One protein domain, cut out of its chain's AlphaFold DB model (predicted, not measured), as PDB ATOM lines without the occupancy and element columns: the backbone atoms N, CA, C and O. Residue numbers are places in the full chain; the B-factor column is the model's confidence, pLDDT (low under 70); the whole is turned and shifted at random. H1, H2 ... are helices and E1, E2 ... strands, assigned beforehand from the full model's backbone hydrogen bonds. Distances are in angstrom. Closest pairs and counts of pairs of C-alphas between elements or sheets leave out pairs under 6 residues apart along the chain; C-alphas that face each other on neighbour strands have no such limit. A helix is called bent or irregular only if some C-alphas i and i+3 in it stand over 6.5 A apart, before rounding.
ATOM      1  N   ASP A  80     131.807 121.017  76.200       97.00
ATOM      2  CA  ASP A  80     132.442 122.056  77.022       97.00
ATOM      3  C   ASP A  80     131.493 122.623  78.085       97.00
ATOM      4  O   ASP A  80     131.922 122.956  79.199       97.00
ATOM      5  N   LEU A  81     130.200 122.744  77.780       97.00
ATOM      6  CA  LEU A  81     129.179 123.012  78.791       97.00
ATOM      7  C   LEU A  81     129.095 121.849  79.784       97.00
ATOM      8  O   LEU A  81     129.200 122.080  80.990       97.00
ATOM      9  N   LEU A  82     129.002 120.609  79.299       97.38
ATOM     10  CA  LEU A  82     128.935 119.424  80.158       97.38
ATOM     11  C   LEU A  82     130.147 119.318  81.084       97.38
ATOM     12  O   LEU A  82     129.984 119.153  82.291       97.38
ATOM     13  N   ARG A  83     131.366 119.536  80.579       97.44
ATOM     14  CA  ARG A  83     132.588 119.547  81.403       97.44
ATOM     15  C   ARG A  83     132.505 120.543  82.566       97.44
ATOM     16  O   ARG A  83     133.061 120.285  83.631       97.44
ATOM     17  N   ARG A  84     131.807 121.671  82.389       96.94
ATOM     18  CA  ARG A  84     131.598 122.687  83.437       96.94
ATOM     19  C   ARG A  84     130.475 122.337  84.413       96.94
ATOM     20  O   ARG A  84     130.518 122.823  85.545       96.94
ATOM     21  N   MET A  85     129.511 121.528  83.978       97.88
ATOM     22  CA  MET A  85     128.373 121.055  84.772       97.88
ATOM     23  C   MET A  85     128.672 119.770  85.551       97.88
ATOM     24  O   MET A  85     127.946 119.447  86.488       97.88
ATOM     25  N   ILE A  86     129.744 119.059  85.200       97.38
ATOM     26  CA  ILE A  86     130.164 117.819  85.851       97.38
ATOM     27  C   ILE A  86     131.209 118.090  86.944       97.38
ATOM     28  O   ILE A  86     132.188 118.817  86.744       97.38
ATOM     29  N   ALA A  87     131.018 117.477  88.111       96.31
ATOM     30  CA  ALA A  87     131.975 117.487  89.206       96.31
ATOM     31  C   ALA A  87     133.280 116.783  88.801       96.31
ATOM     32  O   ALA A  87     133.280 115.711  88.212       96.31
ATOM     33  N   GLN A  88     134.418 117.373  89.159       95.06
ATOM     34  CA  GLN A  88     135.748 116.866  88.788       95.06
ATOM     35  C   GLN A  88     136.379 115.991  89.888       95.06
ATOM     36  O   GLN A  88     137.593 115.808  89.920       95.06
ATOM     37  N   SER A  89     135.572 115.495  90.832       94.19
ATOM     38  CA  SER A  89     136.037 114.695  91.974       94.19
ATOM     39  C   SER A  89     136.491 113.285  91.587       94.19
ATOM     40  O   SER A  89     137.314 112.711  92.295       94.19
ATOM     41  N   ASP A  90     135.990 112.746  90.472       96.06
ATOM     42  CA  ASP A  90     136.386 111.453  89.906       96.06
ATOM     43  C   ASP A  90     136.669 111.612  88.399       96.06
ATOM     44  O   ASP A  90     135.733 111.649  87.594       96.06
ATOM     45  N   PRO A  91     137.949 111.714  87.990       95.44
ATOM     46  CA  PRO A  91     138.308 111.931  86.591       95.44
ATOM     47  C   PRO A  91     137.839 110.822  85.642       95.44
ATOM     48  O   PRO A  91     137.483 111.113  84.504       95.44
ATOM     49  N   ALA A  92     137.826 109.560  86.087       94.12
ATOM     50  CA  ALA A  92     137.445 108.434  85.236       94.12
ATOM     51  C   ALA A  92     135.930 108.408  84.999       94.12
ATOM     52  O   ALA A  92     135.475 108.185  83.877       94.12
ATOM     53  N   TRP A  93     135.153 108.681  86.049       95.06
ATOM     54  CA  TRP A  93     133.702 108.824  85.952       95.06
ATOM     55  C   TRP A  93     133.312 110.009  85.060       95.06
ATOM     56  O   TRP A  93     132.469 109.864  84.176       95.06
ATOM     57  N   THR A  94     133.973 111.155  85.240       95.88
ATOM     58  CA  THR A  94     133.736 112.357  84.434       95.88
ATOM     59  C   THR A  94     134.073 112.133  82.969       95.88
ATOM     60  O   THR A  94     133.266 112.472  82.105       95.88
ATOM     61  N   GLN A  95     135.228 111.530  82.674       95.62
ATOM     62  CA  GLN A  95     135.626 111.266  81.294       95.62
ATOM     63  C   GLN A  95     134.634 110.337  80.589       95.62
ATOM     64  O   GLN A  95     134.229 110.639  79.475       95.62
ATOM     65  N   ALA A  96     134.161 109.278  81.250       94.38
ATOM     66  CA  ALA A  96     133.198 108.352  80.654       94.38
ATOM     67  C   ALA A  96     131.878 109.027  80.245       94.38
ATOM     68  O   ALA A  96     131.304 108.698  79.210       94.38
ATOM     69  N   TRP A  97     131.402 109.985  81.040       95.44
ATOM     70  CA  TRP A  97     130.221 110.779  80.706       95.44
ATOM     71  C   TRP A  97     130.472 111.760  79.556       95.44
ATOM     72  O   TRP A  97     129.604 111.933  78.702       95.44
ATOM     73  N   LEU A  98     131.658 112.372  79.494       94.88
ATOM     74  CA  LEU A  98     132.045 113.219  78.362       94.88
ATOM     75  C   LEU A  98     132.192 112.406  77.067       94.88
ATOM     76  O   LEU A  98     131.761 112.875  76.018       94.88
ATOM     77  N   ASP A  99     132.732 111.188  77.142       92.69
ATOM     78  CA  ASP A  99     132.839 110.269  76.004       92.69
ATOM     79  C   ASP A  99     131.447 109.847  75.509       92.69
ATOM     80  O   ASP A  99     131.176 109.881  74.309       92.69
ATOM     81  N   LEU A 100     130.530 109.527  76.433       92.12
ATOM     82  CA  LEU A 100     129.125 109.261  76.105       92.12
ATOM     83  C   LEU A 100     128.465 110.458  75.421       92.12
ATOM     84  O   LEU A 100     127.774 110.275  74.425       92.12
ATOM     85  N   ALA A 101     128.678 111.678  75.922       92.88
ATOM     86  CA  ALA A 101     128.142 112.882  75.294       92.88
ATOM     87  C   ALA A 101     128.696 113.101  73.883       92.88
ATOM     88  O   ALA A 101     127.930 113.396  72.970       92.88
ATOM     89  N   ALA A 102     130.007 112.926  73.699       91.44
ATOM     90  CA  ALA A 102     130.657 113.078  72.403       91.44
ATOM     91  C   ALA A 102     130.129 112.073  71.364       91.44
ATOM     92  O   ALA A 102     130.042 112.405  70.185       91.44
ATOM     93  N   GLY A 103     129.743 110.871  71.804       88.31
ATOM     94  CA  GLY A 103     129.112 109.847  70.969       88.31
ATOM     95  C   GLY A 103     127.580 109.908  70.899       88.31
ATOM     96  O   GLY A 103     126.979 108.958  70.414       88.31
ATOM     97  N   GLY A 104     126.926 110.947  71.438       89.31
ATOM     98  CA  GLY A 104     125.456 111.056  71.483       89.31
ATOM     99  C   GLY A 104     124.753 110.112  72.477       89.31
ATOM    100  O   GLY A 104     123.546 110.209  72.690       89.31
ATOM    101  N   GLY A 105     125.498 109.245  73.164       89.12
ATOM    102  CA  GLY A 105     124.997 108.237  74.101       89.12
ATOM    103  C   GLY A 105     124.669 108.746  75.509       89.12
ATOM    104  O   GLY A 105     124.433 107.937  76.404       89.12
ATOM    105  N   TRP A 106     124.665 110.062  75.762       92.00
ATOM    106  CA  TRP A 106     124.313 110.585  77.093       92.00
ATOM    107  C   TRP A 106     122.883 110.201  77.487       92.00
ATOM    108  O   TRP A 106     122.650 109.617  78.550       92.00
ATOM    109  N   LEU A 107     121.923 110.506  76.609       92.81
ATOM    110  CA  LEU A 107     120.504 110.175  76.777       92.81
ATOM    111  C   LEU A 107     120.096 108.991  75.910       92.81
ATOM    112  O   LEU A 107     119.295 108.174  76.354       92.81
ATOM    113  N   ASP A 108     120.644 108.901  74.698       93.12
ATOM    114  CA  ASP A 108     120.298 107.826  73.783       93.12
ATOM    115  C   ASP A 108     120.888 106.493  74.251       93.12
ATOM    116  O   ASP A 108     121.919 106.435  74.931       93.12
ATOM    117  N   ARG A 109     120.189 105.409  73.933       93.62
ATOM    118  CA  ARG A 109     120.518 104.034  74.308       93.62
ATOM    119  C   ARG A 109     120.479 103.129  73.081       93.62
ATOM    120  O   ARG A 109     120.204 101.936  73.199       93.62
ATOM    121  N   GLU A 110     120.768 103.690  71.910       91.19
ATOM    122  CA  GLU A 110     120.726 102.988  70.628       91.19
ATOM    123  C   GLU A 110     121.606 101.732  70.628       91.19
ATOM    124  O   GLU A 110     121.183 100.674  70.166       91.19
ATOM    125  N   SER A 111     122.774 101.783  71.276       87.12
ATOM    126  CA  SER A 111     123.641 100.612  71.461       87.12
ATOM    127  C   SER A 111     122.988  99.483  72.270       87.12
ATOM    128  O   SER A 111     123.400  98.328  72.199       87.12
ATOM    129  N   TRP A 112     121.927  99.767  73.011       90.31
ATOM    130  CA  TRP A 112     121.108  98.786  73.720       90.31
ATOM    131  C   TRP A 112     119.787  98.499  72.996       90.31
ATOM    132  O   TRP A 112     118.898  97.886  73.576       90.31
ATOM    133  N   GLY A 113     119.663  98.927  71.734       89.44
ATOM    134  CA  GLY A 113     118.490  98.776  70.874       89.44
ATOM    135  C   GLY A 113     117.342  99.738  71.193       89.44
ATOM    136  O   GLY A 113     116.222  99.520  70.735       89.44
ATOM    137  N   MET A 114     117.584 100.766  72.007       93.31
ATOM    138  CA  MET A 114     116.553 101.688  72.482       93.31
ATOM    139  C   MET A 114     116.854 103.101  71.988       93.31
ATOM    140  O   MET A 114     117.776 103.739  72.479       93.31
ATOM    141  N   THR A 115     116.063 103.607  71.052       94.44
ATOM    142  CA  THR A 115     116.257 104.939  70.473       94.44
ATOM    143  C   THR A 115     115.434 105.967  71.232       94.44
ATOM    144  O   THR A 115     114.231 105.771  71.455       94.44
ATOM    145  N   LEU A 116     116.067 107.070  71.623       95.56
ATOM    146  CA  LEU A 116     115.385 108.192  72.265       95.56
ATOM    147  C   LEU A 116     114.320 108.797  71.331       95.56
ATOM    148  O   LEU A 116     114.561 109.052  70.153       95.56
ATOM    149  N   SER A 117     113.119 109.040  71.856       94.94
ATOM    150  CA  SER A 117     112.063 109.737  71.119       94.94
ATOM    151  C   SER A 117     112.400 111.221  70.934       94.94
ATOM    152  O   SER A 117     113.087 111.822  71.752       94.94
ATOM    153  N   ALA A 118     111.835 111.854  69.902       92.25
ATOM    154  CA  ALA A 118     111.984 113.294  69.672       92.25
ATOM    155  C   ALA A 118     111.355 114.167  70.780       92.25
ATOM    156  O   ALA A 118     111.646 115.359  70.866       92.25
ATOM    157  N   ALA A 119     110.475 113.599  71.614       91.88
ATOM    158  CA  ALA A 119     109.937 114.303  72.771       91.88
ATOM    159  C   ALA A 119     111.060 114.576  73.793       91.88
ATOM    160  O   ALA A 119     111.735 113.632  74.213       91.88
ATOM    161  N   PRO A 120     111.265 115.837  74.221       91.31
ATOM    162  CA  PRO A 120     112.345 116.165  75.139       91.31
ATOM    163  C   PRO A 120     112.128 115.460  76.488       91.31
ATOM    164  O   PRO A 120     111.012 115.496  77.016       91.31
ATOM    165  N   PRO A 121     113.173 114.847  77.075       95.62
ATOM    166  CA  PRO A 121     113.115 114.343  78.439       95.62
ATOM    167  C   PRO A 121     112.740 115.439  79.437       95.62
ATOM    168  O   PRO A 121     113.105 116.602  79.268       95.62
ATOM    169  N   GLY A 122     112.017 115.054  80.484       94.06
ATOM    170  CA  GLY A 122     111.515 115.971  81.503       94.06
ATOM    171  C   GLY A 122     111.958 115.576  82.904       94.06
ATOM    172  O   GLY A 122     112.135 114.396  83.206       94.06
ATOM    173  N   LEU A 123     112.114 116.567  83.779       97.19
ATOM    174  CA  LEU A 123     112.336 116.336  85.203       97.19
ATOM    175  C   LEU A 123     111.032 115.848  85.853       97.19
ATOM    176  O   LEU A 123     110.030 116.559  85.851       97.19
ATOM    177  N   ALA A 124     111.050 114.642  86.411       97.31
ATOM    178  CA  ALA A 124     109.904 114.035  87.086       97.31
ATOM    179  C   ALA A 124     109.930 114.228  88.608       97.31
ATOM    180  O   ALA A 124     108.882 114.186  89.249       97.31
ATOM    181  N   GLY A 125     111.108 114.445  89.200       96.94
ATOM    182  CA  GLY A 125     111.223 114.696  90.632       96.94
ATOM    183  C   GLY A 125     112.620 115.115  91.073       96.94
ATOM    184  O   GLY A 125     113.613 114.774  90.428       96.94
ATOM    185  N   VAL A 126     112.671 115.833  92.195       97.88
ATOM    186  CA  VAL A 126     113.892 116.226  92.908       97.88
ATOM    187  C   VAL A 126     113.752 115.778  94.358       97.88
ATOM    188  O   VAL A 126     112.736 116.039  94.994       97.88
ATOM    189  N   THR A 127     114.765 115.098  94.880       97.56
ATOM    190  CA  THR A 127     114.861 114.716  96.292       97.56
ATOM    191  C   THR A 127     116.127 115.321  96.873       97.56
ATOM    192  O   THR A 127     117.227 114.990  96.439       97.56
ATOM    193  N   LEU A 128     115.984 116.213  97.851       96.75
ATOM    194  CA  LEU A 128     117.113 116.869  98.509       96.75
ATOM    195  C   LEU A 128     117.581 116.072  99.728       96.75
ATOM    196  O   LEU A 128     116.769 115.579 100.516       96.75
ATOM    197  N   ALA A 129     118.897 115.990  99.921       95.38
ATOM    198  CA  ALA A 129     119.467 115.502 101.168       95.38
ATOM    199  C   ALA A 129     119.134 116.465 102.328       95.38
ATOM    200  O   ALA A 129     119.015 117.673 102.106       95.38
ATOM    201  N   PRO A 130     119.018 115.983 103.583       92.50
ATOM    202  CA  PRO A 130     118.628 116.824 104.722       92.50
ATOM    203  C   PRO A 130     119.560 118.013 104.996       92.50
ATOM    204  O   PRO A 130     119.138 119.010 105.576       92.50
ATOM    205  N   ASP A 131     120.829 117.895 104.608       93.25
ATOM    206  CA  ASP A 131     121.855 118.931 104.741       93.25
ATOM    207  C   ASP A 131     121.934 119.869 103.524       93.25
ATOM    208  O   ASP A 131     122.748 120.791 103.522       93.25
ATOM    209  N   LEU A 132     121.095 119.643 102.505       94.69
ATOM    210  CA  LEU A 132     121.046 120.393 101.249       94.69
ATOM    211  C   LEU A 132     122.382 120.406 100.485       94.69
ATOM    212  O   LEU A 132     122.627 121.312  99.692       94.69
ATOM    213  N   SER A 133     123.252 119.418 100.719       94.75
ATOM    214  CA  SER A 133     124.537 119.295 100.017       94.75
ATOM    215  C   SER A 133     124.459 118.404  98.773       94.75
ATOM    216  O   SER A 133     125.326 118.473  97.900       94.75
ATOM    217  N   GLU A 134     123.412 117.587  98.680       96.81
ATOM    218  CA  GLU A 134     123.172 116.635  97.603       96.81
ATOM    219  C   GLU A 134     121.699 116.671  97.183       96.81
ATOM    220  O   GLU A 134     120.808 116.902  98.003       96.81
ATOM    221  N   ALA A 135     121.452 116.430  95.902       98.12
ATOM    222  CA  ALA A 135     120.127 116.286  95.332       98.12
ATOM    223  C   ALA A 135     120.105 115.101  94.365       98.12
ATOM    224  O   ALA A 135     120.990 114.966  93.524       98.12
ATOM    225  N   GLU A 136     119.083 114.259  94.454       98.12
ATOM    226  CA  GLU A 136     118.774 113.248  93.448       98.12
ATOM    227  C   GLU A 136     117.677 113.784  92.529       98.12
ATOM    228  O   GLU A 136     116.625 114.221  92.995       98.12
ATOM    229  N   THR A 137     117.908 113.739  91.222       98.44
ATOM    230  CA  THR A 137     116.914 114.088  90.206       98.44
ATOM    231  C   THR A 137     116.498 112.846  89.438       98.44
ATOM    232  O   THR A 137     117.339 112.012  89.106       98.44
ATOM    233  N   LEU A 138     115.217 112.752  89.096       98.31
ATOM    234  CA  LEU A 138     114.673 111.692  88.254       98.31
ATOM    235  C   LEU A 138     114.251 112.293  86.915       98.31
ATOM    236  O   LEU A 138     113.265 113.026  86.858       98.31
ATOM    237  N   THR A 139     114.977 111.991  85.841       98.06
ATOM    238  CA  THR A 139     114.608 112.419  84.485       98.06
ATOM    239  C   THR A 139     113.796 111.316  83.818       98.06
ATOM    240  O   THR A 139     114.239 110.173  83.764       98.06
ATOM    241  N   GLN A 140     112.622 111.628  83.284       97.88
ATOM    242  CA  GLN A 140     111.847 110.698  82.468       97.88
ATOM    243  C   GLN A 140     112.107 110.959  80.992       97.88
ATOM    244  O   GLN A 140     111.968 112.084  80.513       97.88
ATOM    245  N   ALA A 141     112.478 109.903  80.277       97.38
ATOM    246  CA  ALA A 141     112.733 109.932  78.847       97.38
ATOM    247  C   ALA A 141     111.940 108.818  78.161       97.38
ATOM    248  O   ALA A 141     111.889 107.683  78.642       97.38
ATOM    249  N   THR A 142     111.308 109.160  77.042       97.31
ATOM    250  CA  THR A 142     110.549 108.207  76.232       97.31
ATOM    251  C   THR A 142     111.453 107.634  75.157       97.31
ATOM    252  O   THR A 142     112.097 108.377  74.422       97.31
ATOM    253  N   PHE A 143     111.461 106.315  75.048       97.00
ATOM    254  CA  PHE A 143     112.234 105.561  74.077       97.00
ATOM    255  C   PHE A 143     111.305 104.761  73.176       97.00
ATOM    256  O   PHE A 143     110.148 104.492  73.505       97.00
ATOM    257  N   SER A 144     111.841 104.360  72.033       94.06
ATOM    258  CA  SER A 144     111.255 103.365  71.150       94.06
ATOM    259  C   SER A 144     112.274 102.263  70.904       94.06
ATOM    260  O   SER A 144     113.475 102.516  70.863       94.06
ATOM    261  N   ALA A 145     111.801 101.035  70.753       91.19
ATOM    262  CA  ALA A 145     112.650  99.911  70.402       91.19
ATOM    263  C   ALA A 145     111.915  99.068  69.359       91.19
ATOM    264  O   ALA A 145     111.173  98.176  69.737       91.19
ATOM    265  N   PRO A 146     112.048  99.344  68.054       83.62
ATOM    266  CA  PRO A 146     111.244  98.679  67.022       83.62
ATOM    267  C   PRO A 146     111.363  97.148  67.051       83.62
ATOM    268  O   PRO A 146     110.371  96.442  66.901       83.62
ATOM    269  N   ALA A 147     112.571  96.644  67.320       78.06
ATOM    270  CA  ALA A 147     112.871  95.217  67.411       78.06
ATOM    271  C   ALA A 147     112.567  94.600  68.792       78.06
ATOM    272  O   ALA A 147     112.825  93.421  69.006       78.06
ATOM    273  N   MET A 148     112.058  95.361  69.766       81.38
ATOM    274  CA  MET A 148     111.801  94.885  71.136       81.38
ATOM    275  C   MET A 148     110.443  95.400  71.632       81.38
ATOM    276  O   MET A 148     109.857  96.294  71.040       81.38
ATOM    277  N   ALA A 149     109.883  94.823  72.698       77.38
ATOM    278  CA  ALA A 149     108.645  95.329  73.324       77.38
ATOM    279  C   ALA A 149     107.457  95.594  72.352       77.38
ATOM    280  O   ALA A 149     106.621  96.481  72.574       77.38
ATOM    281  N   ALA A 150     107.380  94.822  71.259       77.94
ATOM    282  CA  ALA A 150     106.425  94.988  70.159       77.94
ATOM    283  C   ALA A 150     106.453  96.377  69.478       77.94
ATOM    284  O   ALA A 150     105.424  96.850  68.998       77.94
ATOM    285  N   GLY A 151     107.603  97.059  69.481       81.75
ATOM    286  CA  GLY A 151     107.783  98.373  68.859       81.75
ATOM    287  C   GLY A 151     107.040  99.515  69.554       81.75
ATOM    288  O   GLY A 151     106.972 100.623  69.022       81.75
ATOM    289  N   ARG A 152     106.461  99.273  70.737       89.00
ATOM    290  CA  ARG A 152     105.710 100.289  71.481       89.00
ATOM    291  C   ARG A 152     106.668 101.252  72.185       89.00
ATOM    292  O   ARG A 152     107.692 100.805  72.702       89.00
ATOM    293  N   PRO A 153     106.344 102.556  72.244       94.38
ATOM    294  CA  PRO A 153     107.118 103.485  73.049       94.38
ATOM    295  C   PRO A 153     106.980 103.141  74.537       94.38
ATOM    296  O   PRO A 153     105.933 102.667  74.980       94.38
ATOM    297  N   PHE A 154     108.032 103.402  75.302       96.00
ATOM    298  CA  PHE A 154     108.079 103.186  76.749       96.00
ATOM    299  C   PHE A 154     108.915 104.274  77.417       96.00
ATOM    300  O   PHE A 154     109.687 104.971  76.760       96.00
ATOM    301  N   THR A 155     108.776 104.420  78.731       96.94
ATOM    302  CA  THR A 155     109.490 105.453  79.486       96.94
ATOM    303  C   THR A 155     110.476 104.822  80.458       96.94
ATOM    304  O   THR A 155     110.127 103.932  81.240       96.94
ATOM    305  N   LEU A 156     111.711 105.319  80.424       97.75
ATOM    306  CA  LEU A 156     112.726 105.026  81.428       97.75
ATOM    307  C   LEU A 156     112.923 106.246  82.322       97.75
ATOM    308  O   LEU A 156     112.862 107.392  81.873       97.75
ATOM    309  N   THR A 157     113.193 105.980  83.593       98.06
ATOM    310  CA  THR A 157     113.659 106.975  84.553       98.06
ATOM    311  C   THR A 157     115.174 106.896  84.655       98.06
ATOM    312  O   THR A 157     115.729 105.840  84.954       98.06
ATOM    313  N   LEU A 158     115.839 108.018  84.413       97.50
ATOM    314  CA  LEU A 158     117.281 108.195  84.501       97.50
ATOM    315  C   LEU A 158     117.583 108.954  85.802       97.50
ATOM    316  O   LEU A 158     117.353 110.165  85.865       97.50
ATOM    317  N   PRO A 159     118.026 108.269  86.867       97.62
ATOM    318  CA  PRO A 159     118.408 108.946  88.091       97.62
ATOM    319  C   PRO A 159     119.774 109.624  87.929       97.62
ATOM    320  O   PRO A 159     120.705 109.068  87.346       97.62
ATOM    321  N   ALA A 160     119.910 110.818  88.494       97.12
ATOM    322  CA  ALA A 160     121.152 111.577  88.515       97.12
ATOM    323  C   ALA A 160     121.364 112.210  89.892       97.12
ATOM    324  O   ALA A 160     120.407 112.596  90.560       97.12
ATOM    325  N   VAL A 161     122.624 112.314  90.319       97.69
ATOM    326  CA  VAL A 161     122.998 112.930  91.595       97.69
ATOM    327  C   VAL A 161     123.723 114.239  91.328       97.69
ATOM    328  O   VAL A 161     124.657 114.298  90.529       97.69
ATOM    329  N   PHE A 162     123.298 115.287  92.020       97.94
ATOM    330  CA  PHE A 162     123.914 116.600  92.018       97.94
ATOM    331  C   PHE A 162     124.492 116.901  93.392       97.94
ATOM    332  O   PHE A 162     123.866 116.622  94.411       97.94
ATOM    333  N   THR A 163     125.668 117.516  93.428       97.00
ATOM    334  CA  THR A 163     126.304 117.983  94.669       97.00
ATOM    335  C   THR A 163     126.500 119.488  94.638       97.00
ATOM    336  O   THR A 163     126.855 120.046  93.594       97.00
ATOM    337  N   TYR A 164     126.303 120.135  95.782       94.44
ATOM    338  CA  TYR A 164     126.521 121.563  95.954       94.44
ATOM    339  C   TYR A 164     127.997 121.853  96.248       94.44
ATOM    340  O   TYR A 164     128.575 121.308  97.189       94.44
ATOM    341  N   THR A 165     128.635 122.705  95.445       93.00
ATOM    342  CA  THR A 165     130.058 123.028  95.619       93.00
ATOM    343  C   THR A 165     130.284 124.249  96.506       93.00
ATOM    344  O   THR A 165     129.412 125.099  96.672       93.00
ATOM    345  N   ALA A 166     131.517 124.408  97.000       87.19
ATOM    346  CA  ALA A 166     131.929 125.587  97.768       87.19
ATOM    347  C   ALA A 166     131.779 126.918  96.999       87.19
ATOM    348  O   ALA A 166     131.717 127.978  97.614       87.19
ATOM    349  N   GLN A 167     131.715 126.876  95.662       88.81
ATOM    350  CA  GLN A 167     131.469 128.044  94.805       88.81
ATOM    351  C   GLN A 167     129.976 128.369  94.635       88.81
ATOM    352  O   GLN A 167     129.636 129.249  93.849       88.81
ATOM    353  N   GLY A 168     129.087 127.669  95.342       92.75
ATOM    354  CA  GLY A 168     127.664 127.976  95.381       92.75
ATOM    355  C   GLY A 168     126.863 127.478  94.177       92.75
ATOM    356  O   GLY A 168     125.886 128.115  93.794       92.75
ATOM    357  N   ARG A 169     127.278 126.369  93.554       95.31
ATOM    358  CA  ARG A 169     126.626 125.796  92.362       95.31
ATOM    359  C   ARG A 169     126.361 124.302  92.516       95.31
ATOM    360  O   ARG A 169     127.143 123.601  93.154       95.31
ATOM    361  N   TRP A 170     125.302 123.827  91.873       98.06
ATOM    362  CA  TRP A 170     124.988 122.407  91.740       98.06
ATOM    363  C   TRP A 170     125.702 121.817  90.524       98.06
ATOM    364  O   TRP A 170     125.606 122.365  89.428       98.06
ATOM    365  N   LEU A 171     126.426 120.714  90.719       98.25
ATOM    366  CA  LEU A 171     127.111 119.977  89.653       98.25
ATOM    367  C   LEU A 171     126.666 118.518  89.638       98.25
ATOM    368  O   LEU A 171     126.511 117.929  90.707       98.25
ATOM    369  N   PHE A 172     126.541 117.934  88.448       98.19
ATOM    370  CA  PHE A 172     126.318 116.501  88.268       98.19
ATOM    371  C   PHE A 172     127.542 115.727  88.758       98.19
ATOM    372  O   PHE A 172     128.665 116.009  88.340       98.19
ATOM    373  N   ALA A 173     127.343 114.788  89.673       97.44
ATOM    374  CA  ALA A 173     128.419 114.187  90.445       97.44
ATOM    375  C   ALA A 173     128.272 112.663  90.550       97.44
ATOM    376  O   ALA A 173     127.154 112.143  90.475       97.44
ATOM    377  N   PRO A 174     129.383 111.933  90.758       96.75
ATOM    378  CA  PRO A 174     129.325 110.503  91.016       96.75
ATOM    379  C   PRO A 174     128.508 110.222  92.289       96.75
ATOM    380  O   PRO A 174     128.813 110.795  93.342       96.75
ATOM    381  N   PRO A 175     127.500 109.330  92.239       95.88
ATOM    382  CA  PRO A 175     126.741 108.968  93.429       95.88
ATOM    383  C   PRO A 175     127.635 108.315  94.489       95.88
ATOM    384  O   PRO A 175     128.490 107.479  94.177       95.88
ATOM    385  N   ARG A 176     127.411 108.653  95.765       95.19
ATOM    386  CA  ARG A 176     128.145 108.061  96.896       95.19
ATOM    387  C   ARG A 176     127.821 106.571  97.055       95.19
ATOM    388  O   ARG A 176     126.749 106.113  96.680       95.19
ATOM    389  N   ALA A 177     128.704 105.807  97.702       95.56
ATOM    390  CA  ALA A 177     128.491 104.370  97.933       95.56
ATOM    391  C   ALA A 177     127.154 104.054  98.638       95.56
ATOM    392  O   ALA A 177     126.483 103.088  98.290       95.56
ATOM    393  N   VAL A 178     126.726 104.908  99.576       95.94
ATOM    394  CA  VAL A 178     125.433 104.770 100.274       95.94
ATOM    395  C   VAL A 178     124.229 104.857  99.331       95.94
ATOM    396  O   VAL A 178     123.227 104.196  99.578       95.94
ATOM    397  N   TRP A 179     124.337 105.613  98.236       96.19
ATOM    398  CA  TRP A 179     123.275 105.760  97.242       96.19
ATOM    399  C   TRP A 179     123.011 104.447  96.489       96.19
ATOM    400  O   TRP A 179     121.864 104.093  96.221       96.19
ATOM    401  N   TRP A 180     124.075 103.691  96.201       97.62
ATOM    402  CA  TRP A 180     124.003 102.362  95.582       97.62
ATOM    403  C   TRP A 180     123.571 101.267  96.568       97.62
ATOM    404  O   TRP A 180     122.986 100.253  96.173       97.62
ATOM    405  N   GLY A 181     123.860 101.472  97.853       97.69
ATOM    406  CA  GLY A 181     123.698 100.475  98.903       97.69
ATOM    407  C   GLY A 181     124.763  99.379  98.839       97.69
ATOM    408  O   GLY A 181     125.779  99.486  98.149       97.69
ATOM    409  N   GLU A 182     124.548  98.301  99.588       97.88
ATOM    410  CA  GLU A 182     125.505  97.194  99.643       97.88
ATOM    411  C   GLU A 182     125.548  96.407  98.328       97.88
ATOM    412  O   GLU A 182     124.529  96.214  97.664       97.88
ATOM    413  N   ARG A 183     126.717  95.859  97.981       97.69
ATOM    414  CA  ARG A 183     126.819  94.881  96.891       97.69
ATOM    415  C   ARG A 183     126.125  93.582  97.312       97.69
ATOM    416  O   ARG A 183     126.407  93.031  98.373       97.69
ATOM    417  N   LYS A 184     125.224  93.087  96.471       98.25
ATOM    418  CA  LYS A 184     124.478  91.838  96.643       98.25
ATOM    419  C   LYS A 184     124.869  90.832  95.564       98.25
ATOM    420  O   LYS A 184     125.452  91.185  94.537       98.25
ATOM    421  N   MET A 185     124.540  89.572  95.823       98.00
ATOM    422  CA  MET A 185     124.689  88.462  94.890       98.00
ATOM    423  C   MET A 185     123.379  87.676  94.859       98.00
ATOM    424  O   MET A 185     122.775  87.453  95.909       98.00
ATOM    425  N   SER A 186     122.950  87.286  93.662       98.31
ATOM    426  CA  SER A 186     121.868  86.321  93.451       98.31
ATOM    427  C   SER A 186     122.312  85.279  92.429       98.31
ATOM    428  O   SER A 186     123.079  85.592  91.518       98.31
ATOM    429  N   ALA A 187     121.822  84.051  92.565       97.75
ATOM    430  CA  ALA A 187     122.159  82.943  91.679       97.75
ATOM    431  C   ALA A 187     120.894  82.212  91.212       97.75
ATOM    432  O   ALA A 187     119.958  82.029  91.991       97.75
ATOM    433  N   GLY A 188     120.892  81.828  89.939       96.62
ATOM    434  CA  GLY A 188     119.983  80.868  89.322       96.62
ATOM    435  C   GLY A 188     120.693  79.533  89.069       96.62
ATOM    436  O   GLY A 188     121.695  79.225  89.716       96.62
ATOM    437  N   ALA A 189     120.170  78.740  88.137       95.19
ATOM    438  CA  ALA A 189     120.765  77.463  87.743       95.19
ATOM    439  C   ALA A 189     121.999  77.638  86.837       95.19
ATOM    440  O   ALA A 189     122.991  76.941  87.015       95.19
ATOM    441  N   HIS A 190     121.937  78.578  85.893       95.44
ATOM    442  CA  HIS A 190     122.967  78.838  84.885       95.44
ATOM    443  C   HIS A 190     123.621  80.212  85.038       95.44
ATOM    444  O   HIS A 190     124.681  80.442  84.464       95.44
ATOM    445  N   LEU A 191     123.018  81.128  85.801       96.62
ATOM    446  CA  LEU A 191     123.530  82.487  85.981       96.62
ATOM    447  C   LEU A 191     123.821  82.823  87.438       96.62
ATOM    448  O   LEU A 191     123.094  82.443  88.353       96.62
ATOM    449  N   ARG A 192     124.839  83.652  87.646       97.50
ATOM    450  CA  ARG A 192     125.141  84.293  88.924       97.50
ATOM    451  C   ARG A 192     125.366  85.775  88.696       97.50
ATOM    452  O   ARG A 192     126.247  86.146  87.933       97.50
ATOM    453  N   ILE A 193     124.597  86.624  89.365       97.88
ATOM    454  CA  ILE A 193     124.668  88.077  89.193       97.88
ATOM    455  C   ILE A 193     125.195  88.751  90.465       97.88
ATOM    456  O   ILE A 193     124.782  88.412  91.576       97.88
ATOM    457  N   TYR A 194     126.071  89.739  90.306       97.94
ATOM    458  CA  TYR A 194     126.536  90.630  91.375       97.94
ATOM    459  C   TYR A 194     126.120  92.064  91.069       97.94
ATOM    460  O   TYR A 194     126.333  92.522  89.953       97.94
ATOM    461  N   TYR A 195     125.539  92.786  92.026       98.12
ATOM    462  CA  TYR A 195     124.909  94.080  91.740       98.12
ATOM    463  C   TYR A 195     124.729  94.962  92.988       98.12
ATOM    464  O   TYR A 195     124.752  94.435  94.102       98.12
ATOM    465  N   PRO A 196     124.552  96.290  92.853       98.31
ATOM    466  CA  PRO A 196     124.219  97.165  93.979       98.31
ATOM    467  C   PRO A 196     122.781  96.943  94.473       98.31
ATOM    468  O   PRO A 196     121.867  96.735  93.678       98.31
ATOM    469  N   GLN A 197     122.553  97.020  95.788       98.50
ATOM    470  CA  GLN A 197     121.245  96.787  96.415       98.50
ATOM    471  C   GLN A 197     120.113  97.620  95.799       98.50
ATOM    472  O   GLN A 197     118.986  97.124  95.708       98.50
ATOM    473  N   ARG A 198     120.411  98.846  95.354       97.94
ATOM    474  CA  ARG A 198     119.455  99.739  94.691       97.94
ATOM    475  C   ARG A 198     118.725  99.079  93.516       97.94
ATOM    476  O   ARG A 198     117.517  99.236  93.395       97.94
ATOM    477  N   ASP A 199     119.419  98.273  92.715       98.56
ATOM    478  CA  ASP A 199     118.849  97.623  91.523       98.56
ATOM    479  C   ASP A 199     118.363  96.186  91.795       98.56
ATOM    480  O   ASP A 199     118.131  95.397  90.878       98.56
ATOM    481  N   SER A 200     118.220  95.806  93.069       98.44
ATOM    482  CA  SER A 200     117.965  94.416  93.461       98.44
ATOM    483  C   SER A 200     116.636  93.844  92.991       98.44
ATOM    484  O   SER A 200     116.546  92.643  92.743       98.44
ATOM    485  N   GLU A 201     115.588  94.655  92.910       98.12
ATOM    486  CA  GLU A 201     114.277  94.198  92.459       98.12
ATOM    487  C   GLU A 201     114.310  93.838  90.974       98.12
ATOM    488  O   GLU A 201     114.030  92.696  90.603       98.12
ATOM    489  N   ILE A 202     114.751  94.780  90.141       98.44
ATOM    490  CA  ILE A 202     114.789  94.601  88.693       98.44
ATOM    491  C   ILE A 202     115.785  93.521  88.266       98.44
ATOM    492  O   ILE A 202     115.451  92.683  87.434       98.44
ATOM    493  N   LEU A 203     116.974  93.467  88.876       98.50
ATOM    494  CA  LEU A 203     117.998  92.498  88.488       98.50
ATOM    495  C   LEU A 203     117.657  91.070  88.910       98.50
ATOM    496  O   LEU A 203     117.984  90.137  88.185       98.50
ATOM    497  N   ARG A 204     116.953  90.869  90.031       98.44
ATOM    498  CA  ARG A 204     116.448  89.531  90.388       98.44
ATOM    499  C   ARG A 204     115.364  89.059  89.427       98.44
ATOM    500  O   ARG A 204     115.319  87.874  89.108       98.44
ATOM    501  N   ARG A 205     114.509  89.973  88.958       98.31
ATOM    502  CA  ARG A 205     113.498  89.660  87.945       98.31
ATOM    503  C   ARG A 205     114.154  89.287  86.610       98.31
ATOM    504  O   ARG A 205     113.837  88.239  86.058       98.31
ATOM    505  N   LEU A 206     115.130  90.080  86.163       98.31
ATOM    506  CA  LEU A 206     115.916  89.802  84.956       98.31
ATOM    507  C   LEU A 206     116.688  88.481  85.051       98.31
ATOM    508  O   LEU A 206     116.659  87.693  84.110       98.31
ATOM    509  N   LEU A 207     117.314  88.199  86.200       98.12
ATOM    510  CA  LEU A 207     117.969  86.916  86.465       98.12
ATOM    511  C   LEU A 207     117.007  85.749  86.237       98.12
ATOM    512  O   LEU A 207     117.372  84.804  85.550       98.12
ATOM    513  N   ALA A 208     115.800  85.806  86.804       98.19
ATOM    514  CA  ALA A 208     114.829  84.724  86.670       98.19
ATOM    515  C   ALA A 208     114.435  84.477  85.203       98.19
ATOM    516  O   ALA A 208     114.372  83.320  84.782       98.19
ATOM    517  N   ASP A 209     114.221  85.547  84.431       97.38
ATOM    518  CA  ASP A 209     113.881  85.462  83.009       97.38
ATOM    519  C   ASP A 209     115.039  84.879  82.181       97.38
ATOM    520  O   ASP A 209     114.836  83.938  81.410       97.38
ATOM    521  N   TRP A 210     116.263  85.391  82.351       97.00
ATOM    522  CA  TRP A 210     117.417  84.914  81.581       97.00
ATOM    523  C   TRP A 210     117.814  83.484  81.942       97.00
ATOM    524  O   TRP A 210     118.119  82.684  81.061       97.00
ATOM    525  N   ASP A 211     117.754  83.133  83.224       96.62
ATOM    526  CA  ASP A 211     118.034  81.781  83.704       96.62
ATOM    527  C   ASP A 211     116.994  80.771  83.185       96.62
ATOM    528  O   ASP A 211     117.322  79.618  82.904       96.62
ATOM    529  N   ALA A 212     115.738  81.198  82.996       95.62
ATOM    530  CA  ALA A 212     114.705  80.377  82.371       95.62
ATOM    531  C   ALA A 212     114.971  80.098  80.888       95.62
ATOM    532  O   ALA A 212     114.780  78.960  80.456       95.62
ATOM    533  N   ALA A 213     115.443  81.086  80.130       94.06
ATOM    534  CA  ALA A 213     115.826  80.863  78.740       94.06
ATOM    535  C   ALA A 213     117.095  80.027  78.607       94.06
ATOM    536  O   ALA A 213     117.125  79.122  77.781       94.06
ATOM    537  N   LEU A 214     118.105  80.234  79.457       93.88
ATOM    538  CA  LEU A 214     119.275  79.354  79.460       93.88
ATOM    539  C   LEU A 214     118.869  77.914  79.770       93.88
ATOM    540  O   LEU A 214     119.242  77.011  79.037       93.88
ATOM    541  N   ARG A 215     117.965  77.677  80.727       93.25
ATOM    542  CA  ARG A 215     117.392  76.332  80.935       93.25
ATOM    543  C   ARG A 215     116.678  75.750  79.712       93.25
ATOM    544  O   ARG A 215     116.491  74.535  79.663       93.25
ATOM    545  N   GLN A 216     116.171  76.570  78.795       91.06
ATOM    546  CA  GLN A 216     115.575  76.098  77.546       91.06
ATOM    547  C   GLN A 216     116.658  75.742  76.524       91.06
ATOM    548  O   GLN A 216     116.560  74.689  75.899       91.06
ATOM    549  N   LEU A 217     117.692  76.577  76.410       90.56
ATOM    550  CA  LEU A 217     118.809  76.402  75.481       90.56
ATOM    551  C   LEU A 217     119.740  75.239  75.876       90.56
ATOM    552  O   LEU A 217     120.177  74.489  75.009       90.56
ATOM    553  N   CYS A 218     119.971  75.043  77.176       90.19
ATOM    554  CA  CYS A 218     120.953  74.114  77.751       90.19
ATOM    555  C   CYS A 218     120.398  72.713  78.094       90.19
ATOM    556  O   CYS A 218     120.962  72.007  78.933       90.19
ATOM    557  N   ARG A 219     119.232  72.303  77.568       85.81
ATOM    558  CA  ARG A 219     118.668  70.969  77.883       85.81
ATOM    559  C   ARG A 219     119.533  69.851  77.276       85.81
ATOM    560  O   ARG A 219     120.235  70.109  76.313       85.81
ATOM    561  N   PRO A 220     119.428  68.586  77.732       73.25
ATOM    562  CA  PRO A 220     120.160  67.467  77.118       73.25
ATOM    563  C   PRO A 220     119.849  67.227  75.629       73.25
ATOM    564  O   PRO A 220     120.651  66.630  74.926       73.25
ATOM    565  N   ALA A 221     118.677  67.669  75.163       70.06
ATOM    566  CA  ALA A 221     118.300  67.734  73.744       70.06
ATOM    567  C   ALA A 221     118.274  69.186  73.219       70.06
ATOM    568  O   ALA A 221     117.646  69.477  72.206       70.06
ATOM    569  N   GLY A 222     118.844  70.107  73.992       72.06
ATOM    570  CA  GLY A 222     119.039  71.503  73.640       72.06
ATOM    571  C   GLY A 222     120.259  71.663  72.744       72.06
ATOM    572  O   GLY A 222     121.001  70.713  72.499       72.06
ATOM    573  N   ALA A 223     120.430  72.875  72.237       79.06
ATOM    574  CA  ALA A 223     121.349  73.135  71.142       79.06
ATOM    575  C   ALA A 223     122.762  73.541  71.597       79.06
ATOM    576  O   ALA A 223     123.677  73.583  70.781       79.06
ATOM    577  N   TYR A 224     122.950  73.820  72.893       86.38
ATOM    578  CA  TYR A 224     124.211  74.324  73.438       86.38
ATOM    579  C   TYR A 224     124.657  73.533  74.675       86.38
ATOM    580  O   TYR A 224     123.846  73.242  75.560       86.38
ATOM    581  N   ASP A 225     125.957  73.235  74.760       87.12
ATOM    582  CA  ASP A 225     126.592  72.721  75.977       87.12
ATOM    583  C   ASP A 225     127.002  73.891  76.874       87.12
ATOM    584  O   ASP A 225     128.016  74.550  76.659       87.12
ATOM    585  N   CYS A 226     126.184  74.170  77.885       88.25
ATOM    586  CA  CYS A 226     126.387  75.317  78.765       88.25
ATOM    587  C   CYS A 226     127.364  75.055  79.918       88.25
ATOM    588  O   CYS A 226     127.534  75.923  80.775       88.25
ATOM    589  N   GLY A 227     127.969  73.865  79.979       88.31
ATOM    590  CA  GLY A 227     128.865  73.480  81.058       88.31
ATOM    591  C   GLY A 227     128.196  73.402  82.445       88.31
ATOM    592  O   GLY A 227     127.005  73.681  82.620       88.31
ATOM    593  N   PRO A 228     128.953  72.969  83.469       88.12
ATOM    594  CA  PRO A 228     128.434  72.798  84.826       88.12
ATOM    595  C   PRO A 228     128.513  74.069  85.687       88.12
ATOM    596  O   PRO A 228     127.848  74.144  86.722       88.12
ATOM    597  N   GLU A 229     129.349  75.044  85.318       91.81
ATOM    598  CA  GLU A 229     129.558  76.253  86.114       91.81
ATOM    599  C   GLU A 229     128.612  77.379  85.681       91.81
ATOM    600  O   GLU A 229     128.503  77.668  84.491       91.81
ATOM    601  N   PRO A 230     127.938  78.065  86.622       93.25
ATOM    602  CA  PRO A 230     127.052  79.155  86.260       93.25
ATOM    603  C   PRO A 230     127.863  80.378  85.828       93.25
ATOM    604  O   PRO A 230     128.777  80.815  86.539       93.25
ATOM    605  N   ILE A 231     127.454  80.977  84.714       93.12
ATOM    606  CA  ILE A 231     128.049  82.181  84.138       93.12
ATOM    607  C   ILE A 231     127.895  83.340  85.124       93.12
ATOM    608  O   ILE A 231     126.794  83.660  85.588       93.12
ATOM    609  N   ALA A 232     129.010  84.000  85.429       95.19
ATOM    610  CA  ALA A 232     129.030  85.166  86.296       95.19
ATOM    611  C   ALA A 232     128.804  86.464  85.503       95.19
ATOM    612  O   ALA A 232     129.499  86.755  84.530       95.19
ATOM    613  N   LEU A 233     127.853  87.272  85.964       96.00
ATOM    614  CA  LEU A 233     127.556  88.612  85.470       96.00
ATOM    615  C   LEU A 233     127.760  89.614  86.616       96.00
ATOM    616  O   LEU A 233     127.296  89.403  87.738       96.00
ATOM    617  N   SER A 234     128.425  90.733  86.357       96.38
ATOM    618  CA  SER A 234     128.650  91.791  87.344       96.38
ATOM    619  C   SER A 234     128.087  93.113  86.836       96.38
ATOM    620  O   SER A 234     128.510  93.621  85.806       96.38
ATOM    621  N   PHE A 235     127.168  93.709  87.587       96.94
ATOM    622  CA  PHE A 235     126.571  95.004  87.288       96.94
ATOM    623  C   PHE A 235     127.373  96.117  87.965       96.94
ATOM    624  O   PHE A 235     127.478  96.185  89.193       96.94
ATOM    625  N   SER A 236     127.981  96.968  87.144       95.50
ATOM    626  CA  SER A 236     128.871  98.053  87.534       95.50
ATOM    627  C   SER A 236     128.124  99.362  87.729       95.50
ATOM    628  O   SER A 236     127.289  99.745  86.913       95.50
ATOM    629  N   THR A 237     128.520 100.091  88.766       96.31
ATOM    630  CA  THR A 237     128.079 101.460  89.055       96.31
ATOM    631  C   THR A 237     128.882 102.514  88.283       96.31
ATOM    632  O   THR A 237     128.659 103.711  88.452       96.31
ATOM    633  N   SER A 238     129.846 102.092  87.452       94.94
ATOM    634  CA  SER A 238     130.692 102.990  86.665       94.94
ATOM    635  C   SER A 238     130.095 103.259  85.274       94.94
ATOM    636  O   SER A 238     129.867 102.302  84.524       94.94
ATOM    637  N   PRO A 239     129.941 104.534  84.861       94.50
ATOM    638  CA  PRO A 239     129.450 104.907  83.531       94.50
ATOM    639  C   PRO A 239     130.380 104.458  82.396       94.50
ATOM    640  O   PRO A 239     129.941 104.357  81.256       94.50
ATOM    641  N   VAL A 240     131.632 104.085  82.695       91.12
ATOM    642  CA  VAL A 240     132.548 103.455  81.725       91.12
ATOM    643  C   VAL A 240     131.904 102.222  81.084       91.12
ATOM    644  O   VAL A 240     132.099 101.956  79.902       91.12
ATOM    645  N   THR A 241     131.111 101.471  81.851       91.62
ATOM    646  CA  THR A 241     130.399 100.296  81.333       91.62
ATOM    647  C   THR A 241     129.232 100.652  80.427       91.62
ATOM    648  O   THR A 241     128.887  99.863  79.563       91.62
ATOM    649  N   LEU A 242     128.649 101.840  80.555       90.44
ATOM    650  CA  LEU A 242     127.660 102.313  79.593       90.44
ATOM    651  C   LEU A 242     128.354 102.769  78.297       90.44
ATOM    652  O   LEU A 242     127.940 102.366  77.215       90.44
ATOM    653  N   ALA A 243     129.455 103.521  78.419       84.81
ATOM    654  CA  ALA A 243     130.239 104.037  77.292       84.81
ATOM    655  C   ALA A 243     130.829 102.930  76.405       84.81
ATOM    656  O   ALA A 243     130.762 102.993  75.182       84.81
ATOM    657  N   ARG A 244     131.395 101.882  77.015       81.06
ATOM    658  CA  ARG A 244     132.106 100.821  76.282       81.06
ATOM    659  C   ARG A 244     131.199  99.897  75.480       81.06
ATOM    660  O   ARG A 244     131.630  99.367  74.463       81.06
ATOM    661  N   PHE A 245     129.953  99.721  75.911       75.75
ATOM    662  CA  PHE A 245     128.986  98.885  75.198       75.75
ATOM    663  C   PHE A 245     128.356  99.588  73.990       75.75
ATOM    664  O   PHE A 245     127.493  99.005  73.343       75.75
ATOM    665  N   ALA A 246     128.813 100.795  73.634       63.00
ATOM    666  CA  ALA A 246     128.546 101.356  72.313       63.00
ATOM    667  C   ALA A 246     129.042 100.431  71.179       63.00
ATOM    668  O   ALA A 246     128.389 100.358  70.148       63.00
ATOM    669  N   GLY A 247     130.116  99.657  71.397       57.53
ATOM    670  CA  GLY A 247     130.628  98.667  70.438       57.53
ATOM    671  C   GLY A 247     130.171  97.221  70.695       57.53
ATOM    672  O   GLY A 247     129.468  96.919  71.661       57.53
ATOM    673  N   LEU A 248     130.593  96.291  69.830       50.25
ATOM    674  CA  LEU A 248     130.285  94.850  69.931       50.25
ATOM    675  C   LEU A 248     131.226  94.041  70.838       50.25
ATOM    676  O   LEU A 248     130.956  92.872  71.104       50.25
ATOM    677  N   HIS A 249     132.321  94.629  71.320       57.31
ATOM    678  CA  HIS A 249     133.325  93.867  72.056       57.31
ATOM    679  C   HIS A 249     132.907  93.663  73.522       57.31
ATOM    680  O   HIS A 249     132.730  94.650  74.245       57.31
ATOM    681  N   PRO A 250     132.776  92.409  73.993       59.16
ATOM    682  CA  PRO A 250     132.537  92.137  75.404       59.16
ATOM    683  C   PRO A 250     133.634  92.706  76.283       59.16
ATOM    684  O   PRO A 250     134.822  92.575  75.985       59.16
ATOM    685  N   TYR A 251     133.239  93.215  77.445       68.75
ATOM    686  CA  TYR A 251     134.179  93.466  78.524       68.75
ATOM    687  C   TYR A 251     134.098  92.343  79.560       68.75
ATOM    688  O   TYR A 251     133.300  92.385  80.502       68.75
ATOM    689  N   TYR A 252     134.931  91.322  79.356       74.75
ATOM    690  CA  TYR A 252     135.158  90.269  80.338       74.75
ATOM    691  C   TYR A 252     136.148  90.735  81.404       74.75
ATOM    692  O   TYR A 252     137.168  91.363  81.123       74.75
ATOM    693  N   THR A 253     135.831  90.405  82.649       76.00
ATOM    694  CA  THR A 253     136.720  90.554  83.801       76.00
ATOM    695  C   THR A 253     136.999  89.179  84.392       76.00
ATOM    696  O   THR A 253     136.281  88.226  84.095       76.00
ATOM    697  N   GLU A 254     137.963  89.078  85.309       73.50
ATOM    698  CA  GLU A 254     138.175  87.855  86.104       73.50
ATOM    699  C   GLU A 254     136.903  87.398  86.843       73.50
ATOM    700  O   GLU A 254     136.743  86.228  87.169       73.50
ATOM    701  N   THR A 255     135.971  88.324  87.095       74.81
ATOM    702  CA  THR A 255     134.706  88.068  87.798       74.81
ATOM    703  C   THR A 255     133.513  87.808  86.874       74.81
ATOM    704  O   THR A 255     132.385  87.715  87.359       74.81
ATOM    705  N   GLY A 256     133.747  87.700  85.563       85.94
ATOM    706  CA  GLY A 256     132.720  87.475  84.545       85.94
ATOM    707  C   GLY A 256     132.399  88.710  83.699       85.94
ATOM    708  O   GLY A 256     133.187  89.663  83.633       85.94
ATOM    709  N   LEU A 257     131.245  88.682  83.030       91.25
ATOM    710  CA  LEU A 257     130.801  89.743  82.124       91.25
ATOM    711  C   LEU A 257     130.380  90.985  82.913       91.25
ATOM    712  O   LEU A 257     129.480  90.923  83.755       91.25
ATOM    713  N   LEU A 258     131.010  92.123  82.630       93.44
ATOM    714  CA  LEU A 258     130.676  93.385  83.278       93.44
ATOM    715  C   LEU A 258     129.601  94.128  82.479       93.44
ATOM    716  O   LEU A 258     129.781  94.380  81.295       93.44
ATOM    717  N   LEU A 259     128.512  94.526  83.129       95.06
ATOM    718  CA  LEU A 259     127.371  95.220  82.526       95.06
ATOM    719  C   LEU A 259     127.094  96.525  83.289       95.06
ATOM    720  O   LEU A 259     127.366  96.577  84.489       95.06
ATOM    721  N   PRO A 260     126.547  97.581  82.666       95.94
ATOM    722  CA  PRO A 260     126.061  98.736  83.416       95.94
ATOM    723  C   PRO A 260     124.868  98.339  84.278       95.94
ATOM    724  O   PRO A 260     124.070  97.491  83.887       95.94
ATOM    725  N   THR A 261     124.714  98.955  85.443       97.50
ATOM    726  CA  THR A 261     123.517  98.801  86.279       97.50
ATOM    727  C   THR A 261     122.275  99.451  85.654       97.50
ATOM    728  O   THR A 261     122.417 100.488  85.002       97.50
ATOM    729  N   PRO A 262     121.051  98.952  85.919       98.06
ATOM    730  CA  PRO A 262     119.811  99.591  85.469       98.06
ATOM    731  C   PRO A 262     119.669 101.051  85.906       98.06
ATOM    732  O   PRO A 262     119.198 101.864  85.126       98.06
ATOM    733  N   SER A 263     120.162 101.433  87.087       97.62
ATOM    734  CA  SER A 263     120.196 102.845  87.494       97.62
ATOM    735  C   SER A 263     121.092 103.742  86.612       97.62
ATOM    736  O   SER A 263     120.913 104.952  86.626       97.62
ATOM    737  N   LEU A 264     122.033 103.191  85.830       96.31
ATOM    738  CA  LEU A 264     122.794 103.945  84.812       96.31
ATOM    739  C   LEU A 264     122.112 103.899  83.442       96.31
ATOM    740  O   LEU A 264     122.046 104.907  82.738       96.31
ATOM    741  N   LEU A 265     121.642 102.713  83.046       96.25
ATOM    742  CA  LEU A 265     121.050 102.496  81.728       96.25
ATOM    743  C   LEU A 265     119.671 103.166  81.613       96.25
ATOM    744  O   LEU A 265     119.381 103.813  80.608       96.25
ATOM    745  N   GLY A 266     118.872 103.050  82.669       97.25
ATOM    746  CA  GLY A 266     117.527 103.581  82.842       97.25
ATOM    747  C   GLY A 266     116.616 102.569  83.539       97.25
ATOM    748  O   GLY A 266     116.588 101.388  83.190       97.25
ATOM    749  N   VAL A 267     115.858 103.035  84.534       98.06
ATOM    750  CA  VAL A 267     114.917 102.208  85.300       98.06
ATOM    751  C   VAL A 267     113.544 102.251  84.622       98.06
ATOM    752  O   VAL A 267     112.999 103.340  84.436       98.06
ATOM    753  N   PRO A 268     112.953 101.108  84.244       97.88
ATOM    754  CA  PRO A 268     111.671 101.077  83.563       97.88
ATOM    755  C   PRO A 268     110.532 101.466  84.503       97.88
ATOM    756  O   PRO A 268     110.482 101.022  85.649       97.88
ATOM    757  N   LEU A 269     109.603 102.276  83.994       96.50
ATOM    758  CA  LEU A 269     108.388 102.656  84.722       96.50
ATOM    759  C   LEU A 269     107.250 101.647  84.570       96.50
ATOM    760  O   LEU A 269     106.342 101.610  85.399       96.50
ATOM    761  N   ASP A 270     107.281 100.849  83.506       95.50
ATOM    762  CA  ASP A 270     106.213  99.929  83.153       95.50
ATOM    763  C   ASP A 270     106.748  98.598  82.603       95.50
ATOM    764  O   ASP A 270     107.954  98.342  82.505       95.50
ATOM    765  N   GLN A 271     105.811  97.714  82.266       95.38
ATOM    766  CA  GLN A 271     106.117  96.393  81.738       95.38
ATOM    767  C   GLN A 271     106.786  96.451  80.355       95.38
ATOM    768  O   GLN A 271     107.682  95.654  80.086       95.38
ATOM    769  N   THR A 272     106.393  97.402  79.505       95.38
ATOM    770  CA  THR A 272     106.972  97.589  78.165       95.38
ATOM    771  C   THR A 272     108.445  97.991  78.269       95.38
ATOM    772  O   THR A 272     109.297  97.413  77.597       95.38
ATOM    773  N   GLY A 273     108.773  98.920  79.170       96.25
ATOM    774  CA  GLY A 273     110.144  99.326  79.455       96.25
ATOM    775  C   GLY A 273     110.963  98.208  80.090       96.25
ATOM    776  O   GLY A 273     112.136  98.054  79.760       96.25
ATOM    777  N   TYR A 274     110.359  97.385  80.953       97.12
ATOM    778  CA  TYR A 274     111.025  96.193  81.483       97.12
ATOM    779  C   TYR A 274     111.382  95.204  80.367       97.12
ATOM    780  O   TYR A 274     112.498  94.690  80.339       97.12
ATOM    781  N   GLU A 275     110.463  94.947  79.435       94.81
ATOM    782  CA  GLU A 275     110.693  94.056  78.294       94.81
ATOM    783  C   GLU A 275     111.794  94.581  77.372       94.81
ATOM    784  O   GLU A 275     112.666  93.806  76.976       94.81
ATOM    785  N   ALA A 276     111.800  95.886  77.088       94.50
ATOM    786  CA  ALA A 276     112.852  96.526  76.305       94.50
ATOM    787  C   ALA A 276     114.217  96.444  77.006       94.50
ATOM    788  O   ALA A 276     115.199  96.036  76.390       94.50
ATOM    789  N   LEU A 277     114.274  96.740  78.310       95.88
ATOM    790  CA  LEU A 277     115.498  96.622  79.102       95.88
ATOM    791  C   LEU A 277     116.015  95.176  79.114       95.88
ATOM    792  O   LEU A 277     117.203  94.930  78.896       95.88
ATOM    793  N   ARG A 278     115.119  94.208  79.344       95.69
ATOM    794  CA  ARG A 278     115.443  92.778  79.332       95.69
ATOM    795  C   ARG A 278     116.038  92.357  77.999       95.69
ATOM    796  O   ARG A 278     117.041  91.650  78.001       95.69
ATOM    797  N   ALA A 279     115.424  92.773  76.897       92.75
ATOM    798  CA  ALA A 279     115.870  92.445  75.552       92.75
ATOM    799  C   ALA A 279     117.215  93.115  75.214       92.75
ATOM    800  O   ALA A 279     118.106  92.445  74.694       92.75
ATOM    801  N   GLY A 280     117.417  94.376  75.612       92.75
ATOM    802  CA  GLY A 280     118.684  95.090  75.432       92.75
ATOM    803  C   GLY A 280     119.857  94.404  76.139       92.75
ATOM    804  O   GLY A 280     120.900  94.160  75.532       92.75
ATOM    805  N   TYR A 281     119.683  94.007  77.405       94.81
ATOM    806  CA  TYR A 281     120.688  93.204  78.112       94.81
ATOM    807  C   TYR A 281     120.825  91.793  77.540       94.81
ATOM    808  O   TYR A 281     121.951  91.312  77.416       94.81
ATOM    809  N   ALA A 282     119.720  91.131  77.181       93.19
ATOM    810  CA  ALA A 282     119.760  89.788  76.610       93.19
ATOM    811  C   ALA A 282     120.588  89.768  75.323       93.19
ATOM    812  O   ALA A 282     121.457  88.920  75.181       93.19
ATOM    813  N   ARG A 283     120.429  90.755  74.438       90.25
ATOM    814  CA  ARG A 283     121.261  90.882  73.237       90.25
ATOM    815  C   ARG A 283     122.752  90.930  73.556       90.25
ATOM    816  O   ARG A 283     123.547  90.326  72.851       90.25
ATOM    817  N   ARG A 284     123.152  91.604  74.637       90.12
ATOM    818  CA  ARG A 284     124.563  91.660  75.049       90.12
ATOM    819  C   ARG A 284     125.033  90.373  75.708       90.12
ATOM    820  O   ARG A 284     126.111  89.903  75.387       90.12
ATOM    821  N   ILE A 285     124.240  89.797  76.602       92.25
ATOM    822  CA  ILE A 285     124.607  88.571  77.315       92.25
ATOM    823  C   ILE A 285     124.650  87.389  76.341       92.25
ATOM    824  O   ILE A 285     125.657  86.698  76.255       92.25
ATOM    825  N   PHE A 286     123.586  87.179  75.571       91.62
ATOM    826  CA  PHE A 286     123.431  85.996  74.732       91.62
ATOM    827  C   PHE A 286     124.315  86.025  73.491       91.62
ATOM    828  O   PHE A 286     124.835  84.976  73.148       91.62
ATOM    829  N   SER A 287     124.609  87.184  72.889       89.38
ATOM    830  CA  SER A 287     125.648  87.251  71.845       89.38
ATOM    831  C   SER A 287     126.984  86.693  72.331       89.38
ATOM    832  O   SER A 287     127.709  86.063  71.577       89.38
ATOM    833  N   LEU A 288     127.320  86.901  73.600       88.44
ATOM    834  CA  LEU A 288     128.589  86.441  74.148       88.44
ATOM    835  C   LEU A 288     128.564  84.974  74.525       88.44
ATOM    836  O   LEU A 288     129.538  84.274  74.282       88.44
ATOM    837  N   LEU A 289     127.445  84.520  75.078       90.50
ATOM    838  CA  LEU A 289     127.245  83.109  75.375       90.50
ATOM    839  C   LEU A 289     127.198  82.276  74.104       90.50
ATOM    840  O   LEU A 289     127.838  81.240  74.044       90.50
ATOM    841  N   PHE A 290     126.508  82.743  73.066       90.56
ATOM    842  CA  PHE A 290     126.484  82.057  71.782       90.56
ATOM    843  C   PHE A 290     127.857  82.032  71.130       90.56
ATOM    844  O   PHE A 290     128.226  80.990  70.604       90.56
ATOM    845  N   ALA A 291     128.635  83.115  71.230       88.81
ATOM    846  CA  ALA A 291     130.010  83.101  70.750       88.81
ATOM    847  C   ALA A 291     130.870  82.056  71.481       88.81
ATOM    848  O   ALA A 291     131.632  81.338  70.842       88.81
ATOM    849  N   ASP A 292     130.726  81.953  72.804       88.25
ATOM    850  CA  ASP A 292     131.444  80.972  73.623       88.25
ATOM    851  C   ASP A 292     131.002  79.535  73.300       88.25
ATOM    852  O   ASP A 292     131.826  78.684  72.974       88.25
ATOM    853  N   PHE A 293     129.690  79.277  73.278       87.69
ATOM    854  CA  PHE A 293     129.130  77.950  73.011       87.69
ATOM    855  C   PHE A 293     129.413  77.448  71.596       87.69
ATOM    856  O   PHE A 293     129.570  76.245  71.398       87.69
ATOM    857  N   SER A 294     129.465  78.343  70.608       86.88
ATOM    858  CA  SER A 294     129.752  77.975  69.223       86.88
ATOM    859  C   SER A 294     131.247  77.966  68.898       86.88
ATOM    860  O   SER A 294     131.612  77.644  67.770       86.88
ATOM    861  N   GLY A 295     132.117  78.351  69.842       86.31
ATOM    862  CA  GLY A 295     133.547  78.530  69.586       86.31
ATOM    863  C   GLY A 295     133.840  79.618  68.548       86.31
ATOM    864  O   GLY A 295     134.838  79.537  67.836       86.31
TER     865      GLY A 295
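Overview. This is residues 80 to 295 of the 495 residues of an uncharacterized protein of Caldilineales bacterium (UniProt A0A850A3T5). Two twisted four-stranded sheets lie one beyond the other along the length of the domain, E1 to E4 in one half and E5 to E8 in the other, with the short helix H6 between them near the middle. H4 packs along one face of the second sheet; H7 starts at E3 with residues 271 to 277 and runs on over the same face as H4, while H1 meets E4 and H2 packs on H5. There are 216 printed residues with seven named helices and eight named strands, in the order H1 H2 E1 E2 E3 E4 H3 E5 E6 H4 E7 H5 E8 H6 H7; the class is mixed, helices and strands. The first sheet runs E1 E2 E3 E4, antiparallel; the second runs E5 E6 E7 E8, mixed. The whole is compact, with a radius of gyration of the C-alphas of 18.1 A, yet elongated, spanning 64 by 35 by 29 A.

Arrangement. Start at residue 80: H1, residues 80 to 85, and H2, residues 91 to 102, only just touch, with 3 pairs of C-alphas within 8 A, the closest those of Arg 83 and Leu 98 at 7.0 A. Next comes a meander, each strand the antiparallel neighbour of the one before: E1, residues 122 to 128, E2, residues 134 to 144, E3, residues 154 to 164, and E4, residues 170 to 172. Look there for N 124 and O 138 at 2.8 A, N 139 and O 158 at 3.0 A, and N 163 and O 171 at 2.9 A, within hydrogen-bond range. H1 only grazes this strongly twisted sheet; its closest C-alphas to E4 are those of Met 85 and Leu 171, 5.2 A. H3, residues 177 to 180, only grazes the second sheet: E5, residues 183 to 187, E6, residues 191 to 196, E7, residues 231 to 236, and E8, residues 256 to 260. E5 and E6 are a hairpin, with N 186 and O 193 at 3.0 A; E6 and E7 are parallel, with N 194 and O 233 at 2.9 A, as are E7 and E8, with N 234 and O 257 at 2.8 A. H4, residues 197 to 217, is over E5 and E6 at a height over the sheet of 8.2 A, along the strands at 11 degrees to E6 on the local plane. E6, H4 and E7 are a strand-helix-strand unit, two parallel neighbour strands with a helix between, its crossover left-handed; E7, H5, residues 240 to 244, and E8 are another. H2 touches H5, the closest C-alphas being those of Ala 96 and Val 240, 5.1 A. H6, residues 262 to 265, only grazes both sheets. H7, residues 271 to 293, stands up from the first sheet at 65 degrees; its closest C-alphas to E3 are those of Phe 154 and Gly 273, 5.1 A. H4 and H7 are on the same face of the second sheet, two layers. Every O i to N i+4 pair is within range in H1, H2 and H5, but 15 of 17 in H4 and 17 of 19 in H7; H3 and H6 are too short for such a pair.

Along the chain. Find C-alpha 80 at (132.442, 122.056, 77.022), where H1 begins. H2 is 16.2 A long, E2 31.9 A and E3 32.4 A. H4, from C-alpha 197 at (121.245, 96.787, 96.415), is 29.3 A long and irregular, C-alphas 198 and 201 being 7.9 A apart. H7, 30.8 A long, ends at C-alpha 293, (129.130, 77.950, 73.011).

Size, cuts and confidence. The C-alphas farthest apart are those of Gln 167 and Ala 221, 65.2 A. The printed part has no cut. The links H2 to E1, H4 to E7 and H5 to E8 are long. Residues 246 to 251 are under 70 in pLDDT.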